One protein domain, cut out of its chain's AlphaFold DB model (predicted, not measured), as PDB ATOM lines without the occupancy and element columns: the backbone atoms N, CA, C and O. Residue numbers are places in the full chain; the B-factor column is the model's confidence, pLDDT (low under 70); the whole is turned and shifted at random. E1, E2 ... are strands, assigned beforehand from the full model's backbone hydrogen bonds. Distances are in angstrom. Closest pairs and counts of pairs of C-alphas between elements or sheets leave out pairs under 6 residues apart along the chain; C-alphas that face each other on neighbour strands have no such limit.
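This is residues 50 to 114 of the 120 residues of an uncharacterized protein of Hymenobacter rigui (UniProt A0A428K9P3). One strongly twisted sheet of five antiparallel strands, with no named helix over it, makes a single open layer whose edge strands E4 and E5 stay apart. The hairpin of E2 and E3 reaches to one end of the longest axis, and where E3 bends, the hairpin of E3 and E4 turns aside. The printed part has 65 residues, with E1 to E5 in chain order and the sheet order E4, E3, E2, E1, E5; the class is all strand. It is only just compact, close to loose, with a radius of gyration of the C-alphas of 12.4 A and spans of 40 by 29 by 20 A.

E3, residues 76 to 88, bends by 73 degrees at residue 85. It forms a hairpin with E2, residues 63 to 73, at 143 degrees; N 84 and O 64 are 2.8 A apart, within hydrogen-bond range. E4, residues 91 to 96, forms a hairpin with E3 at 130 degrees, with N 93 and O 85 at 2.8 A. E1, residues 50 to 57, bends by 62 degrees at residue 54 and forms a hairpin with E2, with N 67 and O 52 at 2.8 A. E5, residues 107 to 113, is the antiparallel neighbour of E1 at 157 degrees, with N 53 and O 112 at 2.8 A. E1 to E4 form a meander, each strand the antiparallel neighbour of the one before.

E3 is 31.4 A long, E2 29.7 A, E5 17.3 A, E1 16.8 A and E4 16.4 A. E1 begins at C-alpha 50 (2.214, 40.733, -14.146), and E5 ends at C-alpha 113 (-3.982, 36.710, -18.644).

The two C-alphas farthest apart, those of Pro 74 and Glu 105, are 40.4 A apart. The printed part has no cut and no long link. Its mean pLDDT is 89.9, and no printed residue is under 70.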
ATOM      1  N   THR A  50       2.447  41.939 -13.352       93.88
ATOM      2  CA  THR A  50       2.214  40.733 -14.146       93.88
ATOM      3  C   THR A  50       1.081  40.989 -15.126       93.88
ATOM      4  O   THR A  50      -0.033  41.315 -14.725       93.88
ATOM      5  N   GLN A  51       1.352  40.844 -16.418       94.56
ATOM      6  CA  GLN A  51       0.309  40.941 -17.439       94.56
ATOM      7  C   GLN A  51      -0.156  39.557 -17.864       94.56
ATOM      8  O   GLN A  51      -1.359  39.307 -17.895       94.56
ATOM      9  N   THR A  52       0.791  38.645 -18.095       95.25
ATOM     10  CA  THR A  52       0.497  37.288 -18.560       95.25
ATOM     11  C   THR A  52       1.444  36.292 -17.908       95.25
ATOM     12  O   THR A  52       2.645  36.537 -17.814       95.25
ATOM     13  N   ILE A  53       0.918  35.149 -17.482       95.00
ATOM     14  CA  ILE A  53       1.713  33.975 -17.128       95.00
ATOM     15  C   ILE A  53       1.834  33.138 -18.399       95.00
ATOM     16  O   ILE A  53       0.870  32.515 -18.835       95.00
ATOM     17  N   GLU A  54       3.007  33.154 -19.020       94.25
ATOM     18  CA  GLU A  54       3.229  32.499 -20.311       94.25
ATOM     19  C   GLU A  54       3.486  31.000 -20.120       94.25
ATOM     20  O   GLU A  54       2.913  30.162 -20.824       94.25
ATOM     21  N   TYR A  55       4.295  30.650 -19.113       94.62
ATOM     22  CA  TYR A  55       4.674  29.268 -18.833       94.62
ATOM     23  C   TYR A  55       4.565  28.929 -17.352       94.62
ATOM     24  O   TYR A  55       4.855  29.738 -16.470       94.62
ATOM     25  N   GLN A  56       4.224  27.674 -17.092       94.56
ATOM     26  CA  GLN A  56       4.250  27.067 -15.774       94.56
ATOM     27  C   GLN A  56       5.224  25.894 -15.786       94.56
ATOM     28  O   GLN A  56       5.239  25.093 -16.725       94.56
ATOM     29  N   ASN A  57       6.058  25.788 -14.756       94.56
ATOM     30  CA  ASN A  57       6.978  24.666 -14.654       94.56
ATOM     31  C   ASN A  57       6.200  23.359 -14.408       94.56
ATOM     32  O   ASN A  57       5.273  23.321 -13.598       94.56
ATOM     33  N   ILE A  58       6.581  22.285 -15.105       92.94
ATOM     34  CA  ILE A  58       5.874  20.992 -15.040       92.94
ATOM     35  C   ILE A  58       6.089  20.308 -13.682       92.94
ATOM     36  O   ILE A  58       5.198  19.626 -13.179       92.94
ATOM     37  N   HIS A  59       7.252  20.519 -13.067       93.00
ATOM     38  CA  HIS A  59       7.638  19.888 -11.806       93.00
ATOM     39  C   HIS A  59       7.269  20.718 -10.569       93.00
ATOM     40  O   HIS A  59       7.219  20.179  -9.465       93.00
ATOM     41  N   SER A  60       7.019  22.022 -10.722       90.50
ATOM     42  CA  SER A  60       6.725  22.924  -9.606       90.50
ATOM     43  C   SER A  60       5.716  24.003  -9.981       90.50
ATOM     44  O   SER A  60       6.009  24.920 -10.744       90.50
ATOM     45  N   SER A  61       4.544  23.971  -9.350       88.62
ATOM     46  CA  SER A  61       3.510  24.997  -9.530       88.62
ATOM     47  C   SER A  61       3.887  26.367  -8.952       88.62
ATOM     48  O   SER A  61       3.270  27.366  -9.316       88.62
ATOM     49  N   ASN A  62       4.904  26.434  -8.089       92.31
ATOM     50  CA  ASN A  62       5.400  27.678  -7.493       92.31
ATOM     51  C   ASN A  62       6.393  28.429  -8.391       92.31
ATOM     52  O   ASN A  62       6.872  29.493  -7.995       92.31
ATOM     53  N   ARG A  63       6.725  27.885  -9.567       94.88
ATOM     54  CA  ARG A  63       7.651  28.490 -10.521       94.88
ATOM     55  C   ARG A  63       6.960  28.740 -11.857       94.88
ATOM     56  O   ARG A  63       6.413  27.822 -12.466       94.88
ATOM     57  N   VAL A  64       7.000  29.986 -12.306       95.44
ATOM     58  CA  VAL A  64       6.304  30.456 -13.507       95.44
ATOM     59  C   VAL A  64       7.190  31.405 -14.302       95.44
ATOM     60  O   VAL A  64       8.035  32.087 -13.724       95.44
ATOM     61  N   ILE A  65       6.979  31.463 -15.616       94.94
ATOM     62  CA  ILE A  65       7.519  32.532 -16.456       94.94
ATOM     63  C   ILE A  65       6.400  33.535 -16.704       94.94
ATOM     64  O   ILE A  65       5.348  33.199 -17.252       94.94
ATOM     65  N   GLU A  66       6.636  34.760 -16.257       95.12
ATOM     66  CA  GLU A  66       5.700  35.870 -16.338       95.12
ATOM     67  C   GLU A  66       6.201  36.910 -17.336       95.12
ATOM     68  O   GLU A  66       7.356  37.341 -17.285       95.12
ATOM     69  N   TYR A  67       5.291  37.377 -18.182       94.88
ATOM     70  CA  TYR A  67       5.438  38.632 -18.890       94.88
ATOM     71  C   TYR A  67       5.005  39.773 -17.967       94.88
ATOM     72  O   TYR A  67       3.849  39.859 -17.533       94.88
ATOM     73  N   GLN A  68       5.956  40.645 -17.648       94.50
ATOM     74  CA  GLN A  68       5.758  41.776 -16.753       94.50
ATOM     75  C   GLN A  68       5.925  43.097 -17.493       94.50
ATOM     76  O   GLN A  68       6.795  43.261 -18.352       94.50
ATOM     77  N   MET A  69       5.120  44.073 -17.086       92.94
ATOM     78  CA  MET A  69       5.192  45.443 -17.565       92.94
ATOM     79  C   MET A  69       5.348  46.408 -16.397       92.94
ATOM     80  O   MET A  69       4.797  46.205 -15.319       92.94
ATOM     81  N   MET A  70       6.102  47.475 -16.622       91.00
ATOM     82  CA  MET A  70       6.263  48.580 -15.684       91.00
ATOM     83  C   MET A  70       6.032  49.890 -16.428       91.00
ATOM     84  O   MET A  70       6.517  50.062 -17.549       91.00
ATOM     85  N   ASN A  71       5.325  50.823 -15.794       87.19
ATOM     86  CA  ASN A  71       5.067  52.153 -16.333       87.19
ATOM     87  C   ASN A  71       5.982  53.197 -15.661       87.19
ATOM     88  O   ASN A  71       5.569  53.850 -14.703       87.19
ATOM     89  N   PRO A  72       7.226  53.396 -16.138       81.62
ATOM     90  CA  PRO A  72       8.148  54.347 -15.520       81.62
ATOM     91  C   PRO A  72       7.665  55.805 -15.593       81.62
ATOM     92  O   PRO A  72       8.172  56.648 -14.853       81.62
ATOM     93  N   GLY A  73       6.722  56.130 -16.481       76.81
ATOM     94  CA  GLY A  73       6.241  57.487 -16.664       76.81
ATOM     95  C   GLY A  73       5.288  57.639 -17.852       76.81
ATOM     96  O   GLY A  73       5.131  56.725 -18.659       76.81
ATOM     97  N   PRO A  74       4.652  58.813 -17.982       72.94
ATOM     98  CA  PRO A  74       3.632  59.059 -18.997       72.94
ATOM     99  C   PRO A  74       4.137  58.729 -20.409       72.94
ATOM    100  O   PRO A  74       5.157  59.261 -20.841       72.94
ATOM    101  N   GLY A  75       3.415  57.865 -21.128       74.38
ATOM    102  CA  GLY A  75       3.704  57.534 -22.528       74.38
ATOM    103  C   GLY A  75       4.805  56.492 -22.760       74.38
ATOM    104  O   GLY A  75       5.216  56.316 -23.904       74.38
ATOM    105  N   SER A  76       5.287  55.791 -21.727       81.38
ATOM    106  CA  SER A  76       6.296  54.737 -21.888       81.38
ATOM    107  C   SER A  76       5.989  53.507 -21.036       81.38
ATOM    108  O   SER A  76       5.574  53.624 -19.887       81.38
ATOM    109  N   TYR A  77       6.260  52.322 -21.587       88.00
ATOM    110  CA  TYR A  77       6.219  51.055 -20.864       88.00
ATOM    111  C   TYR A  77       7.539  50.316 -21.040       88.00
ATOM    112  O   TYR A  77       8.081  50.238 -22.142       88.00
ATOM    113  N   ARG A  78       8.043  49.745 -19.946       90.88
ATOM    114  CA  ARG A  78       9.112  48.747 -19.984       90.88
ATOM    115  C   ARG A  78       8.495  47.369 -19.858       90.88
ATOM    116  O   ARG A  78       7.509  47.195 -19.146       90.88
ATOM    117  N   GLN A  79       9.080  46.411 -20.555       92.38
ATOM    118  CA  GLN A  79       8.567  45.055 -20.672       92.38
ATOM    119  C   GLN A  79       9.710  44.083 -20.405       92.38
ATOM    120  O   GLN A  79      10.851  44.369 -20.774       92.38
ATOM    121  N   ARG A  80       9.413  42.961 -19.754       93.38
ATOM    122  CA  ARG A  80      10.383  41.889 -19.524       93.38
ATOM    123  C   ARG A  80       9.690  40.548 -19.348       93.38
ATOM    124  O   ARG A  80       8.535  40.496 -18.927       93.38
ATOM    125  N   HIS A  81      10.440  39.483 -19.592       94.81
ATOM    126  CA  HIS A  81      10.058  38.123 -19.236       94.81
ATOM    127  C   HIS A  81      10.901  37.691 -18.042       94.81
ATOM    128  O   HIS A  81      12.122  37.885 -18.026       94.81
ATOM    129  N   VAL A  82      10.256  37.150 -17.015       94.94
ATOM    130  CA  VAL A  82      10.943  36.725 -15.799       94.94
ATOM    131  C   VAL A  82      10.535  35.328 -15.386       94.94
ATOM    132  O   VAL A  82       9.356  34.997 -15.361       94.94
ATOM    133  N   ASP A  83      11.522  34.537 -14.997       94.75
ATOM    134  CA  ASP A  83      11.336  33.316 -14.231       94.75
ATOM    135  C   ASP A  83      11.194  33.692 -12.756       94.75
ATOM    136  O   ASP A  83      12.103  34.264 -12.140       94.75
ATOM    137  N   LYS A  84      10.016  33.413 -12.210       94.88
ATOM    138  CA  LYS A  84       9.629  33.758 -10.855       94.88
ATOM    139  C   LYS A  84       9.367  32.497 -10.059       94.88
ATOM    140  O   LYS A  84       8.491  31.702 -10.389       94.88
ATOM    141  N   ILE A  85      10.089  32.368  -8.954       95.44
ATOM    142  CA  ILE A  85       9.918  31.297  -7.978       95.44
ATOM    143  C   ILE A  85       9.302  31.905  -6.724       95.44
ATOM    144  O   ILE A  85       9.915  32.734  -6.047       95.44
ATOM    145  N   ARG A  86       8.082  31.487  -6.393       93.56
ATOM    146  CA  ARG A  86       7.408  31.877  -5.156       93.56
ATOM    147  C   ARG A  86       8.012  31.097  -3.988       93.56
ATOM    148  O   ARG A  86       7.853  29.880  -3.911       93.56
ATOM    149  N   ILE A  87       8.689  31.808  -3.085       92.56
ATOM    150  CA  ILE A  87       9.291  31.221  -1.879       92.56
ATOM    151  C   ILE A  87       8.280  31.280  -0.729       92.56
ATOM    152  O   ILE A  87       7.998  30.268  -0.094       92.56
ATOM    153  N   LEU A  88       7.696  32.459  -0.491       90.50
ATOM    154  CA  LEU A  88       6.694  32.714   0.548       90.50
ATOM    155  C   LEU A  88       5.620  33.686   0.028       90.50
ATOM    156  O   LEU A  88       5.837  34.359  -0.985       90.50
ATOM    157  N   PRO A  89       4.460  33.807   0.697       84.81
ATOM    158  CA  PRO A  89       3.494  34.855   0.384       84.81
ATOM    159  C   PRO A  89       4.161  36.238   0.414       84.81
ATOM    160  O   PRO A  89       4.746  36.631   1.418       84.81
ATOM    161  N   GLY A  90       4.122  36.957  -0.710       83.50
ATOM    162  CA  GLY A  90       4.767  38.267  -0.863       83.50
ATOM    163  C   GLY A  90       6.280  38.245  -1.127       83.50
ATOM    164  O   GLY A  90       6.836  39.293  -1.436       83.50
ATOM    165  N   ILE A  91       6.950  37.085  -1.074       87.62
ATOM    166  CA  ILE A  91       8.392  36.960  -1.341       87.62
ATOM    167  C   ILE A  91       8.613  36.013  -2.518       87.62
ATOM    168  O   ILE A  91       8.318  34.816  -2.458       87.62
ATOM    169  N   SER A  92       9.156  36.557  -3.602       92.62
ATOM    170  CA  SER A  92       9.484  35.798  -4.808       92.62
ATOM    171  C   SER A  92      10.925  36.054  -5.221       92.62
ATOM    172  O   SER A  92      11.406  37.182  -5.154       92.62
ATOM    173  N   TRP A  93      11.597  35.002  -5.673       93.12
ATOM    174  CA  TRP A  93      12.851  35.126  -6.396       93.12
ATOM    175  C   TRP A  93      12.546  35.363  -7.869       93.12
ATOM    176  O   TRP A  93      11.698  34.670  -8.428       93.12
ATOM    177  N   ILE A  94      13.208  36.337  -8.485       93.56
ATOM    178  CA  ILE A  94      12.923  36.766  -9.855       93.56
ATOM    179  C   ILE A  94      14.234  36.798 -10.631       93.56
ATOM    180  O   ILE A  94      15.216  37.380 -10.172       93.56
ATOM    181  N   LYS A  95      14.238  36.193 -11.818       93.38
ATOM    182  CA  LYS A  95      15.356  36.239 -12.756       93.38
ATOM    183  C   LYS A  95      14.842  36.584 -14.149       93.38
ATOM    184  O   LYS A  95      13.898  35.964 -14.620       93.38
ATOM    185  N   GLU A  96      15.469  37.549 -14.812       92.06
ATOM    186  CA  GLU A  96      15.152  37.866 -16.210       92.06
ATOM    187  C   GLU A  96      15.615  36.737 -17.137       92.06
ATOM    188  O   GLU A  96      16.697  36.168 -16.955       92.06
ATOM    189  N   VAL A  97      14.757  36.383 -18.093       90.81
ATOM    190  CA  VAL A  97      14.980  35.288 -19.041       90.81
ATOM    191  C   VAL A  97      14.575  35.707 -20.448       90.81
ATOM    192  O   VAL A  97      13.622  36.460 -20.632       90.81
ATOM    193  N   ASP A  98      15.277  35.187 -21.452       84.06
ATOM    194  CA  ASP A  98      14.898  35.364 -22.851       84.06
ATOM    195  C   ASP A  98      13.892  34.287 -23.273       84.06
ATOM    196  O   ASP A  98      14.181  33.091 -23.222       84.06
ATOM    197  N   ASN A  99      12.730  34.707 -23.776       73.69
ATOM    198  CA  ASN A  99      11.642  33.818 -24.214       73.69
ATOM    199  C   ASN A  99      11.980  32.997 -25.488       73.69
ATOM    200  O   ASN A  99      11.205  32.165 -25.944       73.69
ATOM    201  N   LYS A 100      13.147  33.217 -26.107       75.44
ATOM    202  CA  LYS A 100      13.499  32.592 -27.397       75.44
ATOM    203  C   LYS A 100      13.929  31.126 -27.289       75.44
ATOM    204  O   LYS A 100      13.805  30.412 -28.275       75.44
ATOM    205  N   ASN A 101      14.406  30.684 -26.123       74.25
ATOM    206  CA  ASN A 101      14.958  29.339 -25.911       74.25
ATOM    207  C   ASN A 101      14.386  28.700 -24.635       74.25
ATOM    208  O   ASN A 101      15.132  28.324 -23.731       74.25
ATOM    209  N   ILE A 102      13.058  28.623 -24.527       81.19
ATOM    210  CA  ILE A 102      12.420  27.934 -23.400       81.19
ATOM    211  C   ILE A 102      12.366  26.438 -23.696       81.19
ATOM    212  O   ILE A 102      11.803  26.006 -24.699       81.19
ATOM    213  N   ASP A 103      12.950  25.660 -22.792       83.50
ATOM    214  CA  ASP A 103      12.946  24.207 -22.854       83.50
ATOM    215  C   ASP A 103      11.534  23.638 -22.623       83.50
ATOM    216  O   ASP A 103      10.963  23.749 -21.535       83.50
ATOM    217  N   SER A 104      10.978  23.006 -23.656       81.25
ATOM    218  CA  SER A 104       9.659  22.375 -23.616       81.25
ATOM    219  C   SER A 104       9.576  21.160 -22.687       81.25
ATOM    220  O   SER A 104       8.470  20.772 -22.320       81.25
ATOM    221  N   GLU A 105      10.702  20.551 -22.299       87.00
ATOM    222  CA  GLU A 105      10.699  19.403 -21.380       87.00
ATOM    223  C   GLU A 105      10.349  19.812 -19.946       87.00
ATOM    224  O   GLU A 105       9.716  19.053 -19.215       87.00
ATOM    225  N   ASN A 106      10.723  21.031 -19.550       89.62
ATOM    226  CA  ASN A 106      10.558  21.533 -18.186       89.62
ATOM    227  C   ASN A 106       9.386  22.516 -18.028       89.62
ATOM    228  O   ASN A 106       8.930  22.772 -16.905       89.62
ATOM    229  N   TRP A 107       8.897  23.078 -19.134       92.62
ATOM    230  CA  TRP A 107       7.926  24.167 -19.136       92.62
ATOM    231  C   TRP A 107       6.692  23.839 -19.966       92.62
ATOM    232  O   TRP A 107       6.767  23.507 -21.145       92.62
ATOM    233  N   LYS A 108       5.523  24.023 -19.353       93.12
ATOM    234  CA  LYS A 108       4.230  23.938 -20.020       93.12
ATOM    235  C   LYS A 108       3.737  25.342 -20.337       93.12
ATOM    236  O   LYS A 108       3.603  26.166 -19.435       93.12
ATOM    237  N   LYS A 109       3.427  25.602 -21.606       93.00
ATOM    238  CA  LYS A 109       2.796  26.858 -22.022       93.00
ATOM    239  C   LYS A 109       1.350  26.910 -21.521       93.00
ATOM    240  O   LYS A 109       0.618  25.931 -21.687       93.00
ATOM    241  N   VAL A 110       0.962  28.013 -20.884       92.81
ATOM    242  CA  VAL A 110      -0.367  28.181 -20.267       92.81
ATOM    243  C   VAL A 110      -1.087  29.464 -20.682       92.81
ATOM    244  O   VAL A 110      -2.312  29.455 -20.675       92.81
ATOM    245  N   ASP A 111      -0.362  30.520 -21.074       93.19
ATOM    246  CA  ASP A 111      -0.914  31.779 -21.609       93.19
ATOM    247  C   ASP A 111      -2.096  32.361 -20.787       93.19
ATOM    248  O   ASP A 111      -3.154  32.688 -21.322       93.19
ATOM    249  N   ILE A 112      -1.931  32.488 -19.466       93.69
ATOM    250  CA  ILE A 112      -2.976  32.988 -18.554       93.69
ATOM    251  C   ILE A 112      -2.868  34.511 -18.421       93.69
ATOM    252  O   ILE A 112      -1.846  35.018 -17.959       93.69
ATOM    253  N   GLU A 113      -3.922  35.246 -18.774       94.00
ATOM    254  CA  GLU A 113      -3.982  36.710 -18.644       94.00
ATOM    255  C   GLU A 113      -4.340  37.125 -17.206       94.00
ATOM    256  O   GLU A 113      -5.300  36.629 -16.617       94.00
ATOM    257  N   VAL A 114      -3.541  38.030 -16.634       93.38
ATOM    258  CA  VAL A 114      -3.723  38.592 -15.282       93.38
ATOM    259  C   VAL A 114      -4.039  40.086 -15.355       93.38
ATOM    260  O   VAL A 114      -4.896  40.557 -14.615       93.38
TER     261      VAL A 114